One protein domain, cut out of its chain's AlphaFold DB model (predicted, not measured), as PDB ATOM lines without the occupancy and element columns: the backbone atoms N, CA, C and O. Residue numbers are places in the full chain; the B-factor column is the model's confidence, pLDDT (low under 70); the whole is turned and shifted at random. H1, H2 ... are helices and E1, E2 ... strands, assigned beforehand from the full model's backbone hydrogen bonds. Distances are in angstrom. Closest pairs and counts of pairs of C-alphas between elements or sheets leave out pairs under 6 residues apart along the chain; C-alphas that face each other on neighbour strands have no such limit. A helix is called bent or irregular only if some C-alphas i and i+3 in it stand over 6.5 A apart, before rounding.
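Overview. This is residues 118 to 272 of the 291 residues of the protein "Hypothetical protein" of Polarella glacialis (UniProt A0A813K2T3). A small, twisted four-stranded sheet sits in the middle with helices over both faces: H4, H6 and H7 on one face, H5 on the opposite face, and H3 grazing the sheet with one end. The bent helix H1 and then H2 and H3 go round this core in an arc, with H1 passing outside H4 and H2 packing on H5. The printed part has 155 residues with seven named helices and four named strands, in the order H1 H2 H3 E1 H4 E2 H5 E3 E4 H6 H7, and its class is mixed, helices and strands. The sheet's order is E2 E1 E3 E4, mixed, with E2 and E1 parallel and the other neighbours antiparallel. The whole is compact, with a radius of gyration of the C-alphas of 15.0 A and spans of 47 by 32 by 23 A.

Arrangement. H1, residues 118 to 141, was assigned as one helix by its hydrogen bonds but is bent: C-alphas 128 and 131 are 6.7 A apart, and its arms H1a, residues 118 to 128, and H1b, residues 131 to 141, stand at a steep tilt of 64 degrees. H1a is close to but not clearly touching H4, residues 184 to 195, at a shallow tilt of 10 degrees, opposite ways; their closest C-alphas, those of Leu 118 and Ala 195, are 6.9 A apart. H2, residues 143 to 154, touches H5, residues 214 to 227, at a steep tilt of 40 degrees, opposite ways; the closest C-alphas, of Ala 154 and Ala 218, are 4.5 A apart. H3, residues 159 to 171, touches residues 218 to 222 of H5, about perpendicular at 76 degrees; the closest C-alphas are those of Val 162 and Lys 219, 6.1 A apart. H3 only grazes the sheet, with residues 166 to 171. E1, residues 175 to 179, H4 and E2, residues 201 to 204, form a strand-helix-strand unit, two parallel neighbour strands with a helix between, and its crossover is right-handed. N 203 and O 177 are 2.8 A apart, within hydrogen-bond range. H4 runs along the strands over E1, at 13 degrees on the local plane and a height over the sheet of 10.1 A. H5 is on the opposite face, slantwise to the strands at 50 degrees to E1 on the local plane. E3, residues 234 to 237, is antiparallel to E1, with N 178 and O 234 at 2.8 A. E3 and E4, residues 240 to 243, form a hairpin, with N 235 and O 243 at 2.8 A. H6, residues 252 to 257, and H7, residues 260 to 267, touch only at the corner, and only just, with 3 pairs of C-alphas within 8 A; the closest are those of Leu 255 and Leu 261, 5.1 A apart. Every O i to N i+4 pair is within hydrogen-bond range in H1b, H2, H3, H4, H5, H6 and H7, and 6 of 7 are in H1a.

Along the chain. H1a begins at C-alpha 118, (170.306, 216.362, 281.852), and is 15.0 A long; H1b is 16.0 A long. H2 measures 16.2 A, H3 18.2 A, H4 16.3 A and H5 19.6 A from first to last C-alpha. E1 runs 12.8 A from C-alpha 175 at (152.313, 220.260, 276.535). E2, E3 and E4 have four residues each, H6 six and H7 eight. H7 ends at C-alpha 267, (152.111, 211.808, 283.355).

Size, cuts and confidence. The C-alphas farthest apart, those of Ser 120 and Ser 156, are 47.4 A apart. The printed part has no cut, and no link is long. The mean pLDDT of the printed part is 86.7; residues 118 to 127 and residue 272 are under 70.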
ATOM      1  N   LEU A 118     171.105 215.390 281.084       50.03
ATOM      2  CA  LEU A 118     170.306 216.362 281.852       50.03
ATOM      3  C   LEU A 118     171.082 217.104 282.962       50.03
ATOM      4  O   LEU A 118     170.871 218.288 283.181       50.03
ATOM      5  N   LYS A 119     172.034 216.438 283.630       48.00
ATOM      6  CA  LYS A 119     172.917 217.016 284.663       48.00
ATOM      7  C   LYS A 119     173.926 218.053 284.142       48.00
ATOM      8  O   LYS A 119     174.216 219.027 284.825       48.00
ATOM      9  N   SER A 120     174.475 217.840 282.952       49.19
ATOM     10  CA  SER A 120     175.378 218.777 282.276       49.19
ATOM     11  C   SER A 120     174.616 219.936 281.626       49.19
ATOM     12  O   SER A 120     175.139 221.052 281.620       49.19
ATOM     13  N   ALA A 121     173.382 219.699 281.159       54.44
ATOM     14  CA  ALA A 121     172.456 220.771 280.798       54.44
ATOM     15  C   ALA A 121     172.154 221.645 282.031       54.44
ATOM     16  O   ALA A 121     172.498 222.818 282.024       54.44
ATOM     17  N   LEU A 122     171.741 221.042 283.156       51.09
ATOM     18  CA  LEU A 122     171.452 221.727 284.429       51.09
ATOM     19  C   LEU A 122     172.566 222.674 284.919       51.09
ATOM     20  O   LEU A 122     172.283 223.783 285.370       51.09
ATOM     21  N   ALA A 123     173.836 222.265 284.835       53.28
ATOM     22  CA  ALA A 123     174.961 223.100 285.270       53.28
ATOM     23  C   ALA A 123     175.241 224.280 284.318       53.28
ATOM     24  O   ALA A 123     175.606 225.371 284.757       53.28
ATOM     25  N   THR A 124     175.058 224.067 283.013       54.75
ATOM     26  CA  THR A 124     175.245 225.099 281.981       54.75
ATOM     27  C   THR A 124     174.071 226.082 281.972       54.75
ATOM     28  O   THR A 124     174.259 227.286 281.785       54.75
ATOM     29  N   ASP A 125     172.874 225.572 282.252       64.56
ATOM     30  CA  ASP A 125     171.635 226.331 282.364       64.56
ATOM     31  C   ASP A 125     171.698 227.274 283.565       64.56
ATOM     32  O   ASP A 125     171.390 228.448 283.414       64.56
ATOM     33  N   GLY A 126     172.205 226.845 284.727       62.28
ATOM     34  CA  GLY A 126     172.330 227.721 285.904       62.28
ATOM     35  C   GLY A 126     173.100 229.025 285.633       62.28
ATOM     36  O   GLY A 126     172.669 230.106 286.038       62.28
ATOM     37  N   LEU A 127     174.201 228.956 284.874       60.28
ATOM     38  CA  LEU A 127     174.998 230.137 284.517       60.28
ATOM     39  C   LEU A 127     174.305 231.030 283.471       60.28
ATOM     40  O   LEU A 127     174.432 232.254 283.516       60.28
ATOM     41  N   ARG A 128     173.553 230.433 282.537       72.44
ATOM     42  CA  ARG A 128     172.787 231.149 281.499       72.44
ATOM     43  C   ARG A 128     171.497 231.768 282.023       72.44
ATOM     44  O   ARG A 128     171.086 232.835 281.566       72.44
ATOM     45  N   LEU A 129     170.871 231.109 282.988       81.12
ATOM     46  CA  LEU A 129     169.591 231.489 283.556       81.12
ATOM     47  C   LEU A 129     169.739 232.607 284.586       81.12
ATOM     48  O   LEU A 129     168.820 233.405 284.694       81.12
ATOM     49  N   ALA A 130     170.871 232.746 285.286       81.94
ATOM     50  CA  ALA A 130     171.039 233.762 286.334       81.94
ATOM     51  C   ALA A 130     170.757 235.219 285.876       81.94
ATOM     52  O   ALA A 130     169.983 235.913 286.547       81.94
ATOM     53  N   PRO A 131     171.264 235.708 284.721       83.81
ATOM     54  CA  PRO A 131     170.889 237.030 284.207       83.81
ATOM     55  C   PRO A 131     169.392 237.145 283.887       83.81
ATOM     56  O   PRO A 131     168.781 238.193 284.106       83.81
ATOM     57  N   LEU A 132     168.786 236.066 283.389       85.44
ATOM     58  CA  LEU A 132     167.365 236.029 283.063       85.44
ATOM     59  C   LEU A 132     166.496 235.929 284.321       85.44
ATOM     60  O   LEU A 132     165.441 236.547 284.358       85.44
ATOM     61  N   GLN A 133     166.928 235.241 285.375       85.06
ATOM     62  CA  GLN A 133     166.253 235.208 286.675       85.06
ATOM     63  C   GLN A 133     166.169 236.611 287.266       85.06
ATOM     64  O   GLN A 133     165.085 237.057 287.650       85.06
ATOM     65  N   LEU A 134     167.285 237.346 287.253       86.00
ATOM     66  CA  LEU A 134     167.314 238.737 287.695       86.00
ATOM     67  C   LEU A 134     166.389 239.611 286.839       86.00
ATOM     68  O   LEU A 134     165.562 240.353 287.372       86.00
ATOM     69  N   ALA A 135     166.471 239.487 285.510       83.94
ATOM     70  CA  ALA A 135     165.588 240.212 284.604       83.94
ATOM     71  C   ALA A 135     164.107 239.858 284.832       83.94
ATOM     72  O   ALA A 135     163.259 240.745 284.823       83.94
ATOM     73  N   SER A 136     163.784 238.590 285.100       83.69
ATOM     74  CA  SER A 136     162.428 238.125 285.402       83.69
ATOM     75  C   SER A 136     161.906 238.698 286.714       83.69
ATOM     76  O   SER A 136     160.727 239.033 286.789       83.69
ATOM     77  N   ALA A 137     162.753 238.846 287.734       85.38
ATOM     78  CA  ALA A 137     162.373 239.482 288.993       85.38
ATOM     79  C   ALA A 137     162.032 240.970 288.788       85.38
ATOM     80  O   ALA A 137     160.989 241.436 289.247       85.38
ATOM     81  N   VAL A 138     162.852 241.694 288.016       84.75
ATOM     82  CA  VAL A 138     162.606 243.107 287.665       84.75
ATOM     83  C   VAL A 138     161.335 243.258 286.823       84.75
ATOM     84  O   VAL A 138     160.480 244.091 287.116       84.75
ATOM     85  N   VAL A 139     161.164 242.418 285.800       82.62
ATOM     86  CA  VAL A 139     159.961 242.382 284.948       82.62
ATOM     87  C   VAL A 139     158.723 241.973 285.754       82.62
ATOM     88  O   VAL A 139     157.626 242.469 285.494       82.62
ATOM     89  N   GLY A 140     158.889 241.126 286.772       82.88
ATOM     90  CA  GLY A 140     157.848 240.722 287.711       82.88
ATOM     91  C   GLY A 140     157.232 241.901 288.468       82.88
ATOM     92  O   GLY A 140     156.016 241.944 288.647       82.88
ATOM     93  N   LEU A 141     158.038 242.905 288.829       85.00
ATOM     94  CA  LEU A 141     157.548 244.140 289.452       85.00
ATOM     95  C   LEU A 141     156.684 244.977 288.491       85.00
ATOM     96  O   LEU A 141     155.766 245.675 288.912       85.00
ATOM     97  N   LEU A 142     156.937 244.860 287.185       85.62
ATOM     98  CA  LEU A 142     156.214 245.560 286.121       85.62
ATOM     99  C   LEU A 142     154.973 244.795 285.618       85.62
ATOM    100  O   LEU A 142     154.309 245.241 284.683       85.62
ATOM    101  N   ARG A 143     154.599 243.666 286.236       87.25
ATOM    102  CA  ARG A 143     153.381 242.900 285.898       87.25
ATOM    103  C   ARG A 143     152.096 243.733 285.774       87.25
ATOM    104  O   ARG A 143     151.418 243.555 284.762       87.25
ATOM    105  N   PRO A 144     151.735 244.633 286.716       88.75
ATOM    106  CA  PRO A 144     150.507 245.422 286.578       88.75
ATOM    107  C   PRO A 144     150.547 246.338 285.350       88.75
ATOM    108  O   PRO A 144     149.534 246.508 284.674       88.75
ATOM    109  N   PHE A 145     151.727 246.859 285.003       88.75
ATOM    110  CA  PHE A 145     151.916 247.640 283.786       88.75
ATOM    111  C   PHE A 145     151.704 246.782 282.531       88.75
ATOM    112  O   PHE A 145     150.943 247.168 281.646       88.75
ATOM    113  N   PHE A 146     152.297 245.584 282.468       86.75
ATOM    114  CA  PHE A 146     152.096 244.680 281.331       86.75
ATOM    115  C   PHE A 146     150.658 244.179 281.204       86.75
ATOM    116  O   PHE A 146     150.191 243.964 280.087       86.75
ATOM    117  N   ALA A 147     149.953 243.984 282.319       89.06
ATOM    118  CA  ALA A 147     148.536 243.642 282.311       89.06
ATOM    119  C   ALA A 147     147.688 244.783 281.734       89.06
ATOM    120  O   ALA A 147     146.891 244.550 280.826       89.06
ATOM    121  N   LEU A 148     147.924 246.018 282.186       90.81
ATOM    122  CA  LEU A 148     147.230 247.196 281.674       90.81
ATOM    123  C   LEU A 148     147.512 247.424 280.184       90.81
ATOM    124  O   LEU A 148     146.595 247.671 279.404       90.81
ATOM    125  N   GLN A 149     148.772 247.298 279.769       91.06
ATOM    126  CA  GLN A 149     149.143 247.431 278.368       91.06
ATOM    127  C   GLN A 149     148.516 246.338 277.499       91.06
ATOM    128  O   GLN A 149     148.043 246.645 276.409       91.06
ATOM    129  N   ALA A 150     148.512 245.079 277.950       89.00
ATOM    130  CA  ALA A 150     147.889 243.990 277.204       89.00
ATOM    131  C   ALA A 150     146.389 244.254 277.006       89.00
ATOM    132  O   ALA A 150     145.907 244.138 275.883       89.00
ATOM    133  N   ALA A 151     145.692 244.714 278.051       89.25
ATOM    134  CA  ALA A 151     144.286 245.094 277.957       89.25
ATOM    135  C   ALA A 151     144.069 246.268 276.985       89.25
ATOM    136  O   ALA A 151     143.154 246.233 276.164       89.25
ATOM    137  N   PHE A 152     144.943 247.279 277.013       91.56
ATOM    138  CA  PHE A 152     144.877 248.410 276.082       91.56
ATOM    139  C   PHE A 152     145.128 247.990 274.623       91.56
ATOM    140  O   PHE A 152     144.422 248.433 273.723       91.56
ATOM    141  N   GLN A 153     146.107 247.113 274.384       90.00
ATOM    142  CA  GLN A 153     146.417 246.571 273.055       90.00
ATOM    143  C   GLN A 153     145.329 245.624 272.531       90.00
ATOM    144  O   GLN A 153     145.135 245.539 271.319       90.00
ATOM    145  N   ALA A 154     144.643 244.906 273.422       89.75
ATOM    146  CA  ALA A 154     143.553 244.005 273.064       89.75
ATOM    147  C   ALA A 154     142.317 244.764 272.559       89.75
ATOM    148  O   ALA A 154     141.593 244.255 271.705       89.75
ATOM    149  N   GLY A 155     142.091 245.985 273.056       91.38
ATOM    150  CA  GLY A 155     140.910 246.772 272.713       91.38
ATOM    151  C   GLY A 155     139.620 246.054 273.119       91.38
ATOM    152  O   GLY A 155     139.546 245.438 274.179       91.38
ATOM    153  N   SER A 156     138.592 246.133 272.275       90.25
ATOM    154  CA  SER A 156     137.357 245.365 272.451       90.25
ATOM    155  C   SER A 156     137.502 243.962 271.862       90.25
ATOM    156  O   SER A 156     137.791 243.827 270.672       90.25
ATOM    157  N   TYR A 157     137.239 242.932 272.662       92.62
ATOM    158  CA  TYR A 157     137.217 241.535 272.227       92.62
ATOM    159  C   TYR A 157     136.189 240.734 273.034       92.62
ATOM    160  O   TYR A 157     135.750 241.173 274.099       92.62
ATOM    161  N   ASP A 158     135.814 239.559 272.530       93.81
ATOM    162  CA  ASP A 158     134.971 238.611 273.258       93.81
ATOM    163  C   ASP A 158     135.837 237.719 274.162       93.81
ATOM    164  O   ASP A 158     136.569 236.838 273.702       93.81
ATOM    165  N   ALA A 159     135.764 237.958 275.472       93.31
ATOM    166  CA  ALA A 159     136.499 237.189 276.472       93.31
ATOM    167  C   ALA A 159     136.116 235.701 276.479       93.31
ATOM    168  O   ALA A 159     136.977 234.847 276.695       93.31
ATOM    169  N   ALA A 160     134.844 235.370 276.238       94.25
ATOM    170  CA  ALA A 160     134.375 233.989 276.261       94.25
ATOM    171  C   ALA A 160     134.927 233.203 275.065       94.25
ATOM    172  O   ALA A 160     135.414 232.084 275.239       94.25
ATOM    173  N   GLU A 161     134.929 233.811 273.876       94.44
ATOM    174  CA  GLU A 161     135.506 233.209 272.670       94.44
ATOM    175  C   GLU A 161     137.015 232.970 272.833       94.44
ATOM    176  O   GLU A 161     137.520 231.878 272.560       94.44
ATOM    177  N   VAL A 162     137.743 233.968 273.344       95.12
ATOM    178  CA  VAL A 162     139.198 233.871 273.537       95.12
ATOM    179  C   VAL A 162     139.556 232.812 274.582       95.12
ATOM    180  O   VAL A 162     140.491 232.038 274.365       95.12
ATOM    181  N   ARG A 163     138.808 232.720 275.689       94.81
ATOM    182  CA  ARG A 163     138.996 231.657 276.692       94.81
ATOM    183  C   ARG A 163     138.747 230.275 276.108       94.81
ATOM    184  O   ARG A 163     139.578 229.388 276.287       94.81
ATOM    185  N   ALA A 164     137.657 230.107 275.361       94.75
ATOM    186  CA  ALA A 164     137.351 228.844 274.700       94.75
ATOM    187  C   ALA A 164     138.463 228.437 273.719       94.75
ATOM    188  O   ALA A 164     138.858 227.269 273.680       94.75
ATOM    189  N   ALA A 165     139.026 229.397 272.978       93.81
ATOM    190  CA  ALA A 165     140.164 229.155 272.098       93.81
ATOM    191  C   ALA A 165     141.424 228.726 272.871       93.81
ATOM    192  O   ALA A 165     142.082 227.768 272.466       93.81
ATOM    193  N   ILE A 166     141.743 229.386 273.994       94.31
ATOM    194  CA  ILE A 166     142.881 229.015 274.854       94.31
ATOM    195  C   ILE A 166     142.699 227.597 275.398       94.31
ATOM    196  O   ILE A 166     143.623 226.790 275.322       94.31
ATOM    197  N   GLU A 167     141.513 227.257 275.901       93.12
ATOM    198  CA  GLU A 167     141.230 225.915 276.409       93.12
ATOM    199  C   GLU A 167     141.320 224.841 275.323       93.12
ATOM    200  O   GLU A 167     141.860 223.762 275.569       93.12
ATOM    201  N   ALA A 168     140.803 225.117 274.124       93.31
ATOM    202  CA  ALA A 168     140.900 224.199 272.993       93.31
ATOM    203  C   ALA A 168     142.362 223.985 272.571       93.31
ATOM    204  O   ALA A 168     142.771 222.858 272.285       93.31
ATOM    205  N   GLU A 169     143.173 225.045 272.574       92.12
ATOM    206  CA  GLU A 169     144.608 224.963 272.306       92.12
ATOM    207  C   GLU A 169     145.325 224.138 273.376       92.12
ATOM    208  O   GLU A 169     146.063 223.217 273.027       92.12
ATOM    209  N   VAL A 170     145.050 224.387 274.657       91.94
ATOM    210  CA  VAL A 170     145.634 223.654 275.790       91.94
ATOM    211  C   VAL A 170     145.254 222.169 275.778       91.94
ATOM    212  O   VAL A 170     146.092 221.331 276.086       91.94
ATOM    213  N   LYS A 171     144.028 221.817 275.370       90.50
ATOM    214  CA  LYS A 171     143.574 220.417 275.246       90.50
ATOM    215  C   LYS A 171     144.117 219.708 273.999       90.50
ATOM    216  O   LYS A 171     144.035 218.488 273.915       90.50
ATOM    217  N   SER A 172     144.657 220.448 273.027       88.62
ATOM    218  CA  SER A 172     145.103 219.877 271.747       88.62
ATOM    219  C   SER A 172     146.449 219.149 271.799       88.62
ATOM    220  O   SER A 172     146.787 218.457 270.842       88.62
ATOM    221  N   ALA A 173     147.231 219.328 272.865       89.06
ATOM    222  CA  ALA A 173     148.531 218.687 273.035       89.06
ATOM    223  C   ALA A 173     148.824 218.452 274.527       89.06
ATOM    224  O   ALA A 173     148.331 219.210 275.364       89.06
ATOM    225  N   PRO A 174     149.652 217.450 274.874       89.25
ATOM    226  CA  PRO A 174     150.008 217.176 276.265       89.25
ATOM    227  C   PRO A 174     150.790 218.332 276.908       89.25
ATOM    228  O   PRO A 174     150.623 218.607 278.097       89.25
ATOM    229  N   VAL A 175     151.603 219.044 276.120       92.44
ATOM    230  CA  VAL A 175     152.313 220.260 276.535       92.44
ATOM    231  C   VAL A 175     152.075 221.360 275.511       92.44
ATOM    232  O   VAL A 175     152.244 221.156 274.306       92.44
ATOM    233  N   VAL A 176     151.710 222.547 275.992       95.06
ATOM    234  CA  VAL A 176     151.500 223.741 275.165       95.06
ATOM    235  C   VAL A 176     152.303 224.898 275.734       95.06
ATOM    236  O   VAL A 176     152.215 225.192 276.924       95.06
ATOM    237  N   ILE A 177     153.066 225.580 274.884       94.88
ATOM    238  CA  ILE A 177     153.829 226.774 275.250       94.88
ATOM    239  C   ILE A 177     153.369 227.966 274.416       94.88
ATOM    240  O   ILE A 177     153.449 227.951 273.190       94.88
ATOM    241  N   TYR A 178     152.919 229.021 275.088       95.56
ATOM    242  CA  TYR A 178     152.736 230.335 274.479       95.56
ATOM    243  C   TYR A 178     154.057 231.097 274.537       95.56
ATOM    244  O   TYR A 178     154.627 231.258 275.620       95.56
ATOM    245  N   SER A 179     154.540 231.568 273.393       94.50
ATOM    246  CA  SER A 179     155.882 232.141 273.245       94.50
ATOM    247  C   SER A 179     155.885 233.431 272.420       94.50
ATOM    248  O   SER A 179     154.909 233.782 271.750       94.50
ATOM    249  N   TYR A 180     157.021 234.130 272.475       92.06
ATOM    250  CA  TYR A 180     157.403 235.134 271.483       92.06
ATOM    251  C   TYR A 180     158.662 234.702 270.748       92.06
ATOM    252  O   TYR A 180     159.583 234.158 271.358       92.06
ATOM    253  N   GLU A 181     158.737 235.033 269.464       89.19
ATOM    254  CA  GLU A 181     159.856 234.626 268.606       89.19
ATOM    255  C   GLU A 181     161.174 235.311 268.988       89.19
ATOM    256  O   GLU A 181     162.227 234.682 268.932       89.19
ATOM    257  N   LEU A 182     161.127 236.576 269.424       87.50
ATOM    258  CA  LEU A 182     162.315 237.367 269.772       87.50
ATOM    259  C   LEU A 182     162.588 237.437 271.283       87.50
ATOM    260  O   LEU A 182     163.413 238.238 271.721       87.50
ATOM    261  N   SER A 183     161.884 236.651 272.105       88.12
ATOM    262  CA  SER A 183     162.062 236.702 273.560       88.12
ATOM    263  C   SER A 183     163.111 235.695 274.037       88.12
ATOM    264  O   SER A 183     162.913 234.492 273.838       88.12
ATOM    265  N   PRO A 184     164.165 236.128 274.759       89.31
ATOM    266  CA  PRO A 184     165.168 235.208 275.295       89.31
ATOM    267  C   PRO A 184     164.556 234.208 276.286       89.31
ATOM    268  O   PRO A 184     164.890 233.030 276.255       89.31
ATOM    269  N   PHE A 185     163.565 234.625 277.082       90.19
ATOM    270  CA  PHE A 185     162.858 233.735 278.010       90.19
ATOM    271  C   PHE A 185     162.111 232.603 277.299       90.19
ATOM    272  O   PHE A 185     162.016 231.495 277.818       90.19
ATOM    273  N   SER A 186     161.545 232.884 276.120       91.88
ATOM    274  CA  SER A 186     160.835 231.875 275.330       91.88
ATOM    275  C   SER A 186     161.798 230.879 274.693       91.88
ATOM    276  O   SER A 186     161.476 229.698 274.615       91.88
ATOM    277  N   THR A 187     162.974 231.337 274.266       91.44
ATOM    278  CA  THR A 187     164.025 230.462 273.738       91.44
ATOM    279  C   THR A 187     164.528 229.492 274.801       91.44
ATOM    280  O   THR A 187     164.561 228.294 274.542       91.44
ATOM    281  N   GLU A 188     164.830 229.975 276.006       91.25
ATOM    282  CA  GLU A 188     165.287 229.109 277.104       91.25
ATOM    283  C   GLU A 188     164.207 228.108 277.537       91.25
ATOM    284  O   GLU A 188     164.487 226.926 277.690       91.25
ATOM    285  N   ALA A 189     162.941 228.529 277.654       92.12
ATOM    286  CA  ALA A 189     161.857 227.604 278.000       92.12
ATOM    287  C   ALA A 189     161.711 226.460 276.983       92.12
ATOM    288  O   ALA A 189     161.444 225.322 277.364       92.12
ATOM    289  N   LYS A 190     161.911 226.757 275.694       92.12
ATOM    290  CA  LYS A 190     161.930 225.748 274.632       92.12
ATOM    291  C   LYS A 190     163.126 224.815 274.771       92.12
ATOM    292  O   LYS A 190     162.928 223.608 274.772       92.12
ATOM    293  N   GLN A 191     164.320 225.361 274.998       90.62
ATOM    294  CA  GLN A 191     165.528 224.563 275.211       90.62
ATOM    295  C   GLN A 191     165.402 223.614 276.406       90.62
ATOM    296  O   GLN A 191     165.803 222.464 276.282       90.62
ATOM    297  N   LEU A 192     164.792 224.038 277.518       89.44
ATOM    298  CA  LEU A 192     164.566 223.159 278.673       89.44
ATOM    299  C   LEU A 192     163.601 222.011 278.348       89.44
ATOM    300  O   LEU A 192     163.843 220.870 278.738       89.44
ATOM    301  N   LEU A 193     162.523 222.288 277.610       89.38
ATOM    302  CA  LEU A 193     161.580 221.253 277.175       89.38
ATOM    303  C   LEU A 193     162.204 220.302 276.140       89.38
ATOM    304  O   LEU A 193     161.989 219.094 276.222       89.38
ATOM    305  N   ASP A 194     162.998 220.827 275.203       89.19
ATOM    306  CA  ASP A 194     163.718 220.028 274.209       89.19
ATOM    307  C   ASP A 194     164.814 219.172 274.884       89.19
ATOM    308  O   ASP A 194     164.955 217.994 274.568       89.19
ATOM    309  N   ALA A 195     165.535 219.710 275.876       86.75
ATOM    310  CA  ALA A 195     166.525 218.973 276.671       86.75
ATOM    311  C   ALA A 195     165.888 217.879 277.545       86.75
ATOM    312  O   ALA A 195     166.507 216.843 277.791       86.75
ATOM    313  N   ALA A 196     164.646 218.087 277.993       84.75
ATOM    314  CA  ALA A 196     163.849 217.064 278.661       84.75
ATOM    315  C   ALA A 196     163.304 215.994 277.692       84.75
ATOM    316  O   ALA A 196     162.802 214.973 278.155       84.75
ATOM    317  N   GLY A 197     163.398 216.206 276.374       85.50
ATOM    318  CA  GLY A 197     162.865 215.297 275.357       85.50
ATOM    319  C   GLY A 197     161.337 215.308 275.266       85.50
ATOM    320  O   GLY A 197     160.743 214.290 274.918       85.50
ATOM    321  N   ALA A 198     160.693 216.421 275.625       88.12
ATOM    322  CA  ALA A 198     159.240 216.525 275.652       88.12
ATOM    323  C   ALA A 198     158.643 216.947 274.304       88.12
ATOM    324  O   ALA A 198     159.042 217.952 273.709       88.12
ATOM    325  N   ASP A 199     157.579 216.268 273.889       88.31
ATOM    326  CA  ASP A 199     156.715 216.717 272.807       88.31
ATOM    327  C   ASP A 199     155.823 217.871 273.280       88.31
ATOM    328  O   ASP A 199     154.914 217.708 274.097       88.31
ATOM    329  N   TYR A 200     156.064 219.059 272.723       91.75
ATOM    330  CA  TYR A 200     155.251 220.249 272.977       91.75
ATOM    331  C   TYR A 200     154.773 220.933 271.699       91.75
ATOM    332  O   TYR A 200     155.434 220.908 270.656       91.75
ATOM    333  N   LYS A 201     153.629 221.612 271.823       93.69
ATOM    334  CA  LYS A 201     153.060 222.502 270.813       93.69
ATOM    335  C   LYS A 201     153.360 223.958 271.157       93.69
ATOM    336  O   LYS A 201     152.962 224.452 272.209       93.69
ATOM    337  N   GLU A 202     154.024 224.656 270.243       93.81
ATOM    338  CA  GLU A 202     154.270 226.094 270.352       93.81
ATOM    339  C   GLU A 202     153.110 226.898 269.747       93.81
ATOM    340  O   GLU A 202     152.681 226.650 268.619       93.81
ATOM    341  N   VAL A 203     152.624 227.886 270.499       94.19
ATOM    342  CA  VAL A 203     151.680 228.907 270.042       94.19
ATOM    343  C   VAL A 203     152.385 230.262 270.102       94.19
ATOM    344  O   VAL A 203     152.451 230.907 271.150       94.19
ATOM    345  N   SER A 204     152.928 230.692 268.961       92.75
ATOM    346  CA  SER A 204     153.558 232.010 268.828       92.75
ATOM    347  C   SER A 204     152.487 233.103 268.867       92.75
ATOM    348  O   SER A 204     151.561 233.111 268.054       92.75
ATOM    349  N   LEU A 205     152.611 234.035 269.817       90.31
ATOM    350  CA  LEU A 205     151.748 235.218 269.928       90.31
ATOM    351  C   LEU A 205     152.359 236.455 269.237       90.31
ATOM    352  O   LEU A 205     151.867 237.572 269.403       90.31
ATOM    353  N   GLY A 206     153.420 236.258 268.448       89.44
ATOM    354  CA  GLY A 206     154.078 237.278 267.634       89.44
ATOM    355  C   GLY A 206     155.577 237.405 267.907       89.44
ATOM    356  O   GLY A 206     156.171 236.643 268.671       89.44
ATOM    357  N   ALA A 207     156.196 238.418 267.298       86.94
ATOM    358  CA  ALA A 207     157.633 238.648 267.431       86.94
ATOM    359  C   ALA A 207     158.027 239.092 268.851       86.94
ATOM    360  O   ALA A 207     158.985 238.579 269.424       86.94
ATOM    361  N   ALA A 208     157.280 240.031 269.436       87.50
ATOM    362  CA  ALA A 208     157.503 240.552 270.782       87.50
ATOM    363  C   ALA A 208     156.209 241.144 271.361       87.50
ATOM    364  O   ALA A 208     155.297 241.504 270.619       87.50
ATOM    365  N   TRP A 209     156.151 241.324 272.683       80.06
ATOM    366  CA  TRP A 209     154.959 241.823 273.390       80.06
ATOM    367  C   TRP A 209     154.471 243.205 272.944       80.06
ATOM    368  O   TRP A 209     153.279 243.485 273.036       80.06
ATOM    369  N   PHE A 210     155.364 244.074 272.468       83.56
ATOM    370  CA  PHE A 210     155.007 245.402 271.962       83.56
ATOM    371  C   PHE A 210     154.582 245.391 270.482       83.56
ATOM    372  O   PHE A 210     153.983 246.360 270.028       83.56
ATOM    373  N   LEU A 211     154.846 244.298 269.756       85.19
ATOM    374  CA  LEU A 211     154.442 244.070 268.360       85.19
ATOM    375  C   LEU A 211     153.300 243.048 268.241       85.19
ATOM    376  O   LEU A 211     153.006 242.573 267.145       85.19
ATOM    377  N   ALA A 212     152.689 242.665 269.363       85.31
ATOM    378  CA  ALA A 212     151.589 241.713 269.380       85.31
ATOM    379  C   ALA A 212     150.365 242.293 268.653       85.31
ATOM    380  O   ALA A 212     150.018 243.463 268.831       85.31
ATOM    381  N   SER A 213     149.696 241.465 267.848       89.19
ATOM    382  CA  SER A 213     148.415 241.828 267.239       89.19
ATOM    383  C   SER A 213     147.323 241.977 268.313       89.19
ATOM    384  O   SER A 213     147.464 241.413 269.402       89.19
ATOM    385  N   PRO A 214     146.199 242.660 268.025       90.06
ATOM    386  CA  PRO A 214     145.093 242.779 268.980       90.06
ATOM    387  C   PRO A 214     144.574 241.422 269.481       90.06
ATOM    388  O   PRO A 214     144.303 241.257 270.664       90.06
ATOM    389  N   GLN A 215     144.530 240.406 268.610       89.38
ATOM    390  CA  GLN A 215     144.133 239.040 268.979       89.38
ATOM    391  C   GLN A 215     145.140 238.375 269.930       89.38
ATOM    392  O   GLN A 215     144.756 237.720 270.898       89.38
ATOM    393  N   ALA A 216     146.441 238.560 269.686       92.19
ATOM    394  CA  ALA A 216     147.482 238.071 270.583       92.19
ATOM    395  C   ALA A 216     147.448 238.797 271.938       92.19
ATOM    396  O   ALA A 216     147.605 238.168 272.986       92.19
ATOM    397  N   ALA A 217     147.194 240.106 271.936       92.94
ATOM    398  CA  ALA A 217     147.004 240.893 273.148       92.94
ATOM    399  C   ALA A 217     145.751 240.464 273.932       92.94
ATOM    400  O   ALA A 217     145.820 240.351 275.157       92.94
ATOM    401  N   ALA A 218     144.651 240.131 273.251       94.12
ATOM    402  CA  ALA A 218     143.451 239.570 273.871       94.12
ATOM    403  C   ALA A 218     143.751 238.232 274.560       94.12
ATOM    404  O   ALA A 218     143.484 238.082 275.751       94.12
ATOM    405  N   LYS A 219     144.431 237.300 273.870       94.88
ATOM    406  CA  LYS A 219     144.876 236.030 274.475       94.88
ATOM    407  C   LYS A 219     145.729 236.246 275.722       94.88
ATOM    408  O   LYS A 219     145.515 235.588 276.732       94.88
ATOM    409  N   ARG A 220     146.678 237.185 275.690       94.56
ATOM    410  CA  ARG A 220     147.500 237.513 276.869       94.56
ATOM    411  C   ARG A 220     146.684 238.081 278.011       94.56
ATOM    412  O   ARG A 220     146.973 237.761 279.158       94.56
ATOM    413  N   THR A 221     145.723 238.941 277.701       94.19
ATOM    414  CA  THR A 221     144.848 239.547 278.705       94.19
ATOM    415  C   THR A 221     144.037 238.462 279.403       94.19
ATOM    416  O   THR A 221     144.022 238.421 280.630       94.19
ATOM    417  N   GLU A 222     143.493 237.508 278.647       95.31
ATOM    418  CA  GLU A 222     142.768 236.370 279.216       95.31
ATOM    419  C   GLU A 222     143.670 235.384 279.964       95.31
ATOM    420  O   GLU A 222     143.306 234.933 281.046       95.31
ATOM    421  N   LEU A 223     144.886 235.102 279.483       93.81
ATOM    422  CA  LEU A 223     145.887 234.355 280.264       93.81
ATOM    423  C   LEU A 223     146.204 235.066 281.594       93.81
ATOM    424  O   LEU A 223     146.359 234.420 282.632       93.81
ATOM    425  N   GLY A 224     146.246 236.401 281.575       91.81
ATOM    426  CA  GLY A 224     146.352 237.246 282.759       91.81
ATOM    427  C   GLY A 224     145.176 237.097 283.710       91.81
ATOM    428  O   GLY A 224     145.385 236.933 284.907       91.81
ATOM    429  N   ALA A 225     143.954 237.120 283.185       92.50
ATOM    430  CA  ALA A 225     142.736 236.987 283.974       92.50
ATOM    431  C   ALA A 225     142.583 235.584 284.586       92.50
ATOM    432  O   ALA A 225     142.177 235.462 285.737       92.50
ATOM    433  N   MET A 226     142.936 234.531 283.841       90.25
ATOM    434  CA  MET A 226     142.787 233.138 284.280       90.25
ATOM    435  C   MET A 226     143.898 232.674 285.226       90.25
ATOM    436  O   MET A 226     143.648 231.884 286.132       90.25
ATOM    437  N   HIS A 227     145.135 233.124 285.003       90.25
ATOM    438  CA  HIS A 227     146.320 232.576 285.677       90.25
ATOM    439  C   HIS A 227     147.214 233.646 286.315       90.25
ATOM    440  O   HIS A 227     148.316 233.347 286.768       90.25
ATOM    441  N   GLY A 228     146.780 234.908 286.325       88.50
ATOM    442  CA  GLY A 228     147.500 236.013 286.957       88.50
ATOM    443  C   GLY A 228     148.730 236.509 286.191       88.50
ATOM    444  O   GLY A 228     149.508 237.286 286.746       88.50
ATOM    445  N   ARG A 229     148.948 236.083 284.932       86.75
ATOM    446  CA  ARG A 229     150.139 236.477 284.156       86.75
ATOM    447  C   ARG A 229     149.882 236.728 282.670       86.75
ATOM    448  O   ARG A 229     149.458 235.840 281.938       86.75
ATOM    449  N   THR A 230     150.281 237.918 282.218       90.12
ATOM    450  CA  THR A 230     150.241 238.358 280.809       90.12
ATOM    451  C   THR A 230     151.600 238.302 280.093       90.12
ATOM    452  O   THR A 230     151.681 238.587 278.890       90.12
ATOM    453  N   SER A 231     152.684 237.990 280.816       88.44
ATOM    454  CA  SER A 231     154.024 237.781 280.255       88.44
ATOM    455  C   SER A 231     154.183 236.367 279.690       88.44
ATOM    456  O   SER A 231     153.539 235.418 280.142       88.44
ATOM    457  N   LEU A 232     155.044 236.258 278.676       90.94
ATOM    458  CA  LEU A 232     155.404 235.008 278.012       90.94
ATOM    459  C   LEU A 232     156.901 234.734 278.230       90.94
ATOM    460  O   LEU A 232     157.681 235.692 278.278       90.94
ATOM    461  N   PRO A 233     157.333 233.469 278.319       93.00
ATOM    462  CA  PRO A 233     156.585 232.252 278.000       93.00
ATOM    463  C   PRO A 233     155.475 231.920 279.008       93.00
ATOM    464  O   PRO A 233     155.549 232.319 280.167       93.00
ATOM    465  N   HIS A 234     154.443 231.203 278.561       94.50
ATOM    466  CA  HIS A 234     153.424 230.612 279.430       94.50
ATOM    467  C   HIS A 234     153.222 229.147 279.035       94.50
ATOM    468  O   HIS A 234     152.784 228.858 277.924       94.50
ATOM    469  N   VAL A 235     153.569 228.231 279.934       94.56
ATOM    470  CA  VAL A 235     153.618 226.787 279.698       94.56
ATOM    471  C   VAL A 235     152.457 226.097 280.403       94.56
ATOM    472  O   VAL A 235     152.176 226.359 281.575       94.56
ATOM    473  N   PHE A 236     151.821 225.183 279.682       94.06
ATOM    474  CA  PHE A 236     150.802 224.264 280.162       94.06
ATOM    475  C   PHE A 236     151.306 222.829 280.030       94.06
ATOM    476  O   PHE A 236     151.810 222.455 278.973       94.06
ATOM    477  N   ILE A 237     151.138 222.022 281.080       91.50
ATOM    478  CA  ILE A 237     151.483 220.592 281.097       91.50
ATOM    479  C   ILE A 237     150.259 219.808 281.574       91.50
ATOM    480  O   ILE A 237     149.751 220.043 282.674       91.50
ATOM    481  N   GLY A 238     149.762 218.886 280.747       87.00
ATOM    482  CA  GLY A 238     148.582 218.070 281.045       87.00
ATOM    483  C   GLY A 238     147.339 218.912 281.346       87.00
ATOM    484  O   GLY A 238     146.602 218.619 282.285       87.00
ATOM    485  N   GLY A 239     147.164 220.027 280.630       87.31
ATOM    486  CA  GLY A 239     146.060 220.965 280.837       87.31
ATOM    487  C   GLY A 239     146.204 221.923 282.026       87.31
ATOM    488  O   GLY A 239     145.375 222.816 282.184       87.31
ATOM    489  N   ARG A 240     147.249 221.790 282.854       89.56
ATOM    490  CA  ARG A 240     147.501 222.676 284.003       89.56
ATOM    491  C   ARG A 240     148.513 223.759 283.644       89.56
ATOM    492  O   ARG A 240     149.544 223.456 283.047       89.56
ATOM    493  N   SER A 241     148.240 225.006 284.032       92.00
ATOM    494  CA  SER A 241     149.199 226.111 283.900       92.00
ATOM    495  C   SER A 241     150.358 225.900 284.873       92.00
ATOM    496  O   SER A 241     150.147 225.823 286.081       92.00
ATOM    497  N   VAL A 242     151.575 225.788 284.342       91.19
ATOM    498  CA  VAL A 242     152.801 225.680 285.144       91.19
ATOM    499  C   VAL A 242     153.327 227.061 285.461       91.19
ATOM    500  O   VAL A 242     153.710 227.350 286.593       91.19
ATOM    501  N   GLY A 243     153.387 227.936 284.462       91.44
ATOM    502  CA  GLY A 243     154.158 229.143 284.657       91.44
ATOM    503  C   GLY A 243     154.843 229.681 283.416       91.44
ATOM    504  O   GLY A 243     154.582 229.256 282.298       91.44
ATOM    505  N   GLY A 244     155.701 230.661 283.652       91.19
ATOM    506  CA  GLY A 244     156.727 231.089 282.735       91.19
ATOM    507  C   GLY A 244     158.008 230.356 283.075       91.19
ATOM    508  O   GLY A 244     157.987 229.275 283.665       91.19
ATOM    509  N   LEU A 245     159.135 230.949 282.696       90.50
ATOM    510  CA  LEU A 245     160.430 230.305 282.878       90.50
ATOM    511  C   LEU A 245     160.795 230.176 284.365       90.50
ATOM    512  O   LEU A 245     161.086 229.079 284.825       90.50
ATOM    513  N   PHE A 246     160.704 231.271 285.124       87.94
ATOM    514  CA  PHE A 246     161.098 231.323 286.543       87.94
ATOM    515  C   PHE A 246     159.947 231.595 287.508       87.94
ATOM    516  O   PHE A 246     160.149 231.607 288.715       87.94
ATOM    517  N   ASP A 247     158.755 231.882 286.988       83.19
ATOM    518  CA  ASP A 247     157.612 232.304 287.786       83.19
ATOM    519  C   ASP A 247     156.345 231.511 287.448       83.19
ATOM    520  O   ASP A 247     156.227 230.900 286.385       83.19
ATOM    521  N   GLY A 248     155.353 231.539 288.339       82.88
ATOM    522  CA  GLY A 248     154.071 230.862 288.151       82.88
ATOM    523  C   GLY A 248     153.721 229.952 289.316       82.88
ATOM    524  O   GLY A 248     154.025 230.255 290.465       82.88
ATOM    525  N   SER A 249     153.063 228.846 288.999       76.69
ATOM    526  CA  SER A 249     152.578 227.864 289.963       76.69
ATOM    527  C   SER A 249     152.993 226.463 289.501       76.69
ATOM    528  O   SER A 249     152.122 225.689 289.103       76.69
ATOM    529  N   PRO A 250     154.298 226.109 289.501       82.00
ATOM    530  CA  PRO A 250     155.439 226.783 290.153       82.00
ATOM    531  C   PRO A 250     156.435 227.533 289.232       82.00
ATOM    532  O   PRO A 250     157.340 228.189 289.737       82.00
ATOM    533  N   GLY A 251     156.289 227.476 287.904       88.00
ATOM    534  CA  GLY A 251     157.313 227.920 286.939       88.00
ATOM    535  C   GLY A 251     158.171 226.764 286.419       88.00
ATOM    536  O   GLY A 251     158.322 225.749 287.093       88.00
ATOM    537  N   LEU A 252     158.710 226.888 285.203       89.50
ATOM    538  CA  LEU A 252     159.382 225.774 284.523       89.50
ATOM    539  C   LEU A 252     160.706 225.376 285.195       89.50
ATOM    540  O   LEU A 252     160.926 224.197 285.457       89.50
ATOM    541  N   VAL A 253     161.555 226.353 285.520       89.88
ATOM    542  CA  VAL A 253     162.845 226.127 286.193       89.88
ATOM    543  C   VAL A 253     162.653 225.602 287.621       89.88
ATOM    544  O   VAL A 253     163.229 224.562 287.921       89.88
ATOM    545  N   PRO A 254     161.780 226.182 288.472       89.19
ATOM    546  CA  PRO A 254     161.470 225.591 289.778       89.19
ATOM    547  C   PRO A 254     160.928 224.154 289.699       89.19
ATOM    548  O   PRO A 254     161.244 223.308 290.538       89.19
ATOM    549  N   LEU A 255     160.129 223.836 288.673       87.50
ATOM    550  CA  LEU A 255     159.627 222.474 288.453       87.50
ATOM    551  C   LEU A 255     160.750 221.502 288.046       87.50
ATOM    552  O   LEU A 255     160.713 220.317 288.374       87.50
ATOM    553  N   GLN A 256     161.759 221.997 287.333       87.44
ATOM    554  CA  GLN A 256     162.949 221.228 286.987       87.44
ATOM    555  C   GLN A 256     163.871 221.025 288.193       87.44
ATOM    556  O   GLN A 256     164.333 219.909 288.418       87.44
ATOM    557  N   GLU A 257     164.101 222.071 288.988       85.25
ATOM    558  CA  GLU A 257     164.934 222.036 290.199       85.25
ATOM    559  C   GLU A 257     164.346 221.122 291.282       85.25
ATOM    560  O   GLU A 257     165.087 220.414 291.960       85.25
ATOM    561  N   SER A 258     163.016 221.070 291.401       84.44
ATOM    562  CA  SER A 258     162.317 220.113 292.275       84.44
ATOM    563  C   SER A 258     162.348 218.668 291.761       84.44
ATOM    564  O   SER A 258     161.980 217.750 292.489       84.44
ATOM    565  N   GLY A 259     162.777 218.436 290.515       85.19
ATOM    566  CA  GLY A 259     162.770 217.117 289.878       85.19
ATOM    567  C   GLY A 259     161.381 216.626 289.444       85.19
ATOM    568  O   GLY A 259     161.264 215.539 288.877       85.19
ATOM    569  N   GLU A 260     160.324 217.418 289.648       86.88
ATOM    570  CA  GLU A 260     158.940 217.059 289.311       86.88
ATOM    571  C   GLU A 260     158.601 217.256 287.823       86.88
ATOM    572  O   GLU A 260     157.574 216.755 287.346       86.88
ATOM    573  N   LEU A 261     159.453 217.961 287.071       86.94
ATOM    574  CA  LEU A 261     159.235 218.257 285.652       86.94
ATOM    575  C   LEU A 261     159.078 216.977 284.827       86.94
ATOM    576  O   LEU A 261     158.069 216.809 284.146       86.94
ATOM    577  N   LEU A 262     160.027 216.044 284.932       87.44
ATOM    578  CA  LEU A 262     159.981 214.791 284.171       87.44
ATOM    579  C   LEU A 262     158.763 213.942 284.542       87.44
ATOM    580  O   LEU A 262     158.109 213.387 283.663       87.44
ATOM    581  N   ALA A 263     158.421 213.869 285.830       86.62
ATOM    582  CA  ALA A 263     157.238 213.145 286.286       86.62
ATOM    583  C   ALA A 263     155.947 213.760 285.714       86.62
ATOM    584  O   ALA A 263     155.056 213.037 285.266       86.62
ATOM    585  N   SER A 264     155.866 215.093 285.673       86.12
ATOM    586  CA  SER A 264     154.727 215.817 285.106       86.12
ATOM    587  C   SER A 264     154.611 215.634 283.591       86.12
ATOM    588  O   SER A 264     153.501 215.449 283.092       86.12
ATOM    589  N   LEU A 265     155.736 215.638 282.870       88.81
ATOM    590  CA  LEU A 265     155.792 215.413 281.422       88.81
ATOM    591  C   LEU A 265     155.394 213.980 281.049       88.81
ATOM    592  O   LEU A 265     154.564 213.789 280.162       88.81
ATOM    593  N   LYS A 266     155.906 212.981 281.777       87.06
ATOM    594  CA  LYS A 266     155.522 211.571 281.603       87.06
ATOM    595  C   LYS A 266     154.043 211.350 281.890       87.06
ATOM    596  O   LYS A 266     153.334 210.787 281.069       87.06
ATOM    597  N   LYS A 267     153.538 211.888 283.006       87.00
ATOM    598  CA  LYS A 267     152.111 211.808 283.355       87.00
ATOM    599  C   LYS A 267     151.209 212.468 282.307       87.00
ATOM    600  O   LYS A 267     150.083 212.024 282.112       87.00
ATOM    601  N   ALA A 268     151.684 213.530 281.658       86.56
ATOM    602  CA  ALA A 268     150.963 214.181 280.572       86.56
ATOM    603  C   ALA A 268     151.024 213.399 279.246       86.56
ATOM    604  O   ALA A 268     150.294 213.754 278.329       86.56
ATOM    605  N   GLY A 269     151.864 212.364 279.129       83.25
ATOM    606  CA  GLY A 269     152.094 211.636 277.878       83.25
ATOM    607  C   GLY A 269     152.947 212.416 276.874       83.25
ATOM    608  O   GLY A 269     152.843 212.195 275.674       83.25
ATOM    609  N   ALA A 270     153.756 213.365 277.354       83.38
ATOM    610  CA  ALA A 270     154.627 214.193 276.519       83.38
ATOM    611  C   ALA A 270     155.997 213.553 276.251       83.38
ATOM    612  O   ALA A 270     156.815 214.138 275.551       83.38
ATOM    613  N   MET A 271     156.273 212.396 276.847       76.44
ATOM    614  CA  MET A 271     157.515 211.649 276.674       76.44
ATOM    615  C   MET A 271     157.186 210.168 276.478       76.44
ATOM    616  O   MET A 271     156.225 209.690 277.092       76.44
ATOM    617  N   PRO A 272     157.972 209.431 275.676       64.31
ATOM    618  CA  PRO A 272     157.837 207.985 275.583       64.31
ATOM    619  C   PRO A 272     158.138 207.340 276.944       64.31
ATOM    620  O   PRO A 272     159.108 207.693 277.617       64.31
TER     621      PRO A 272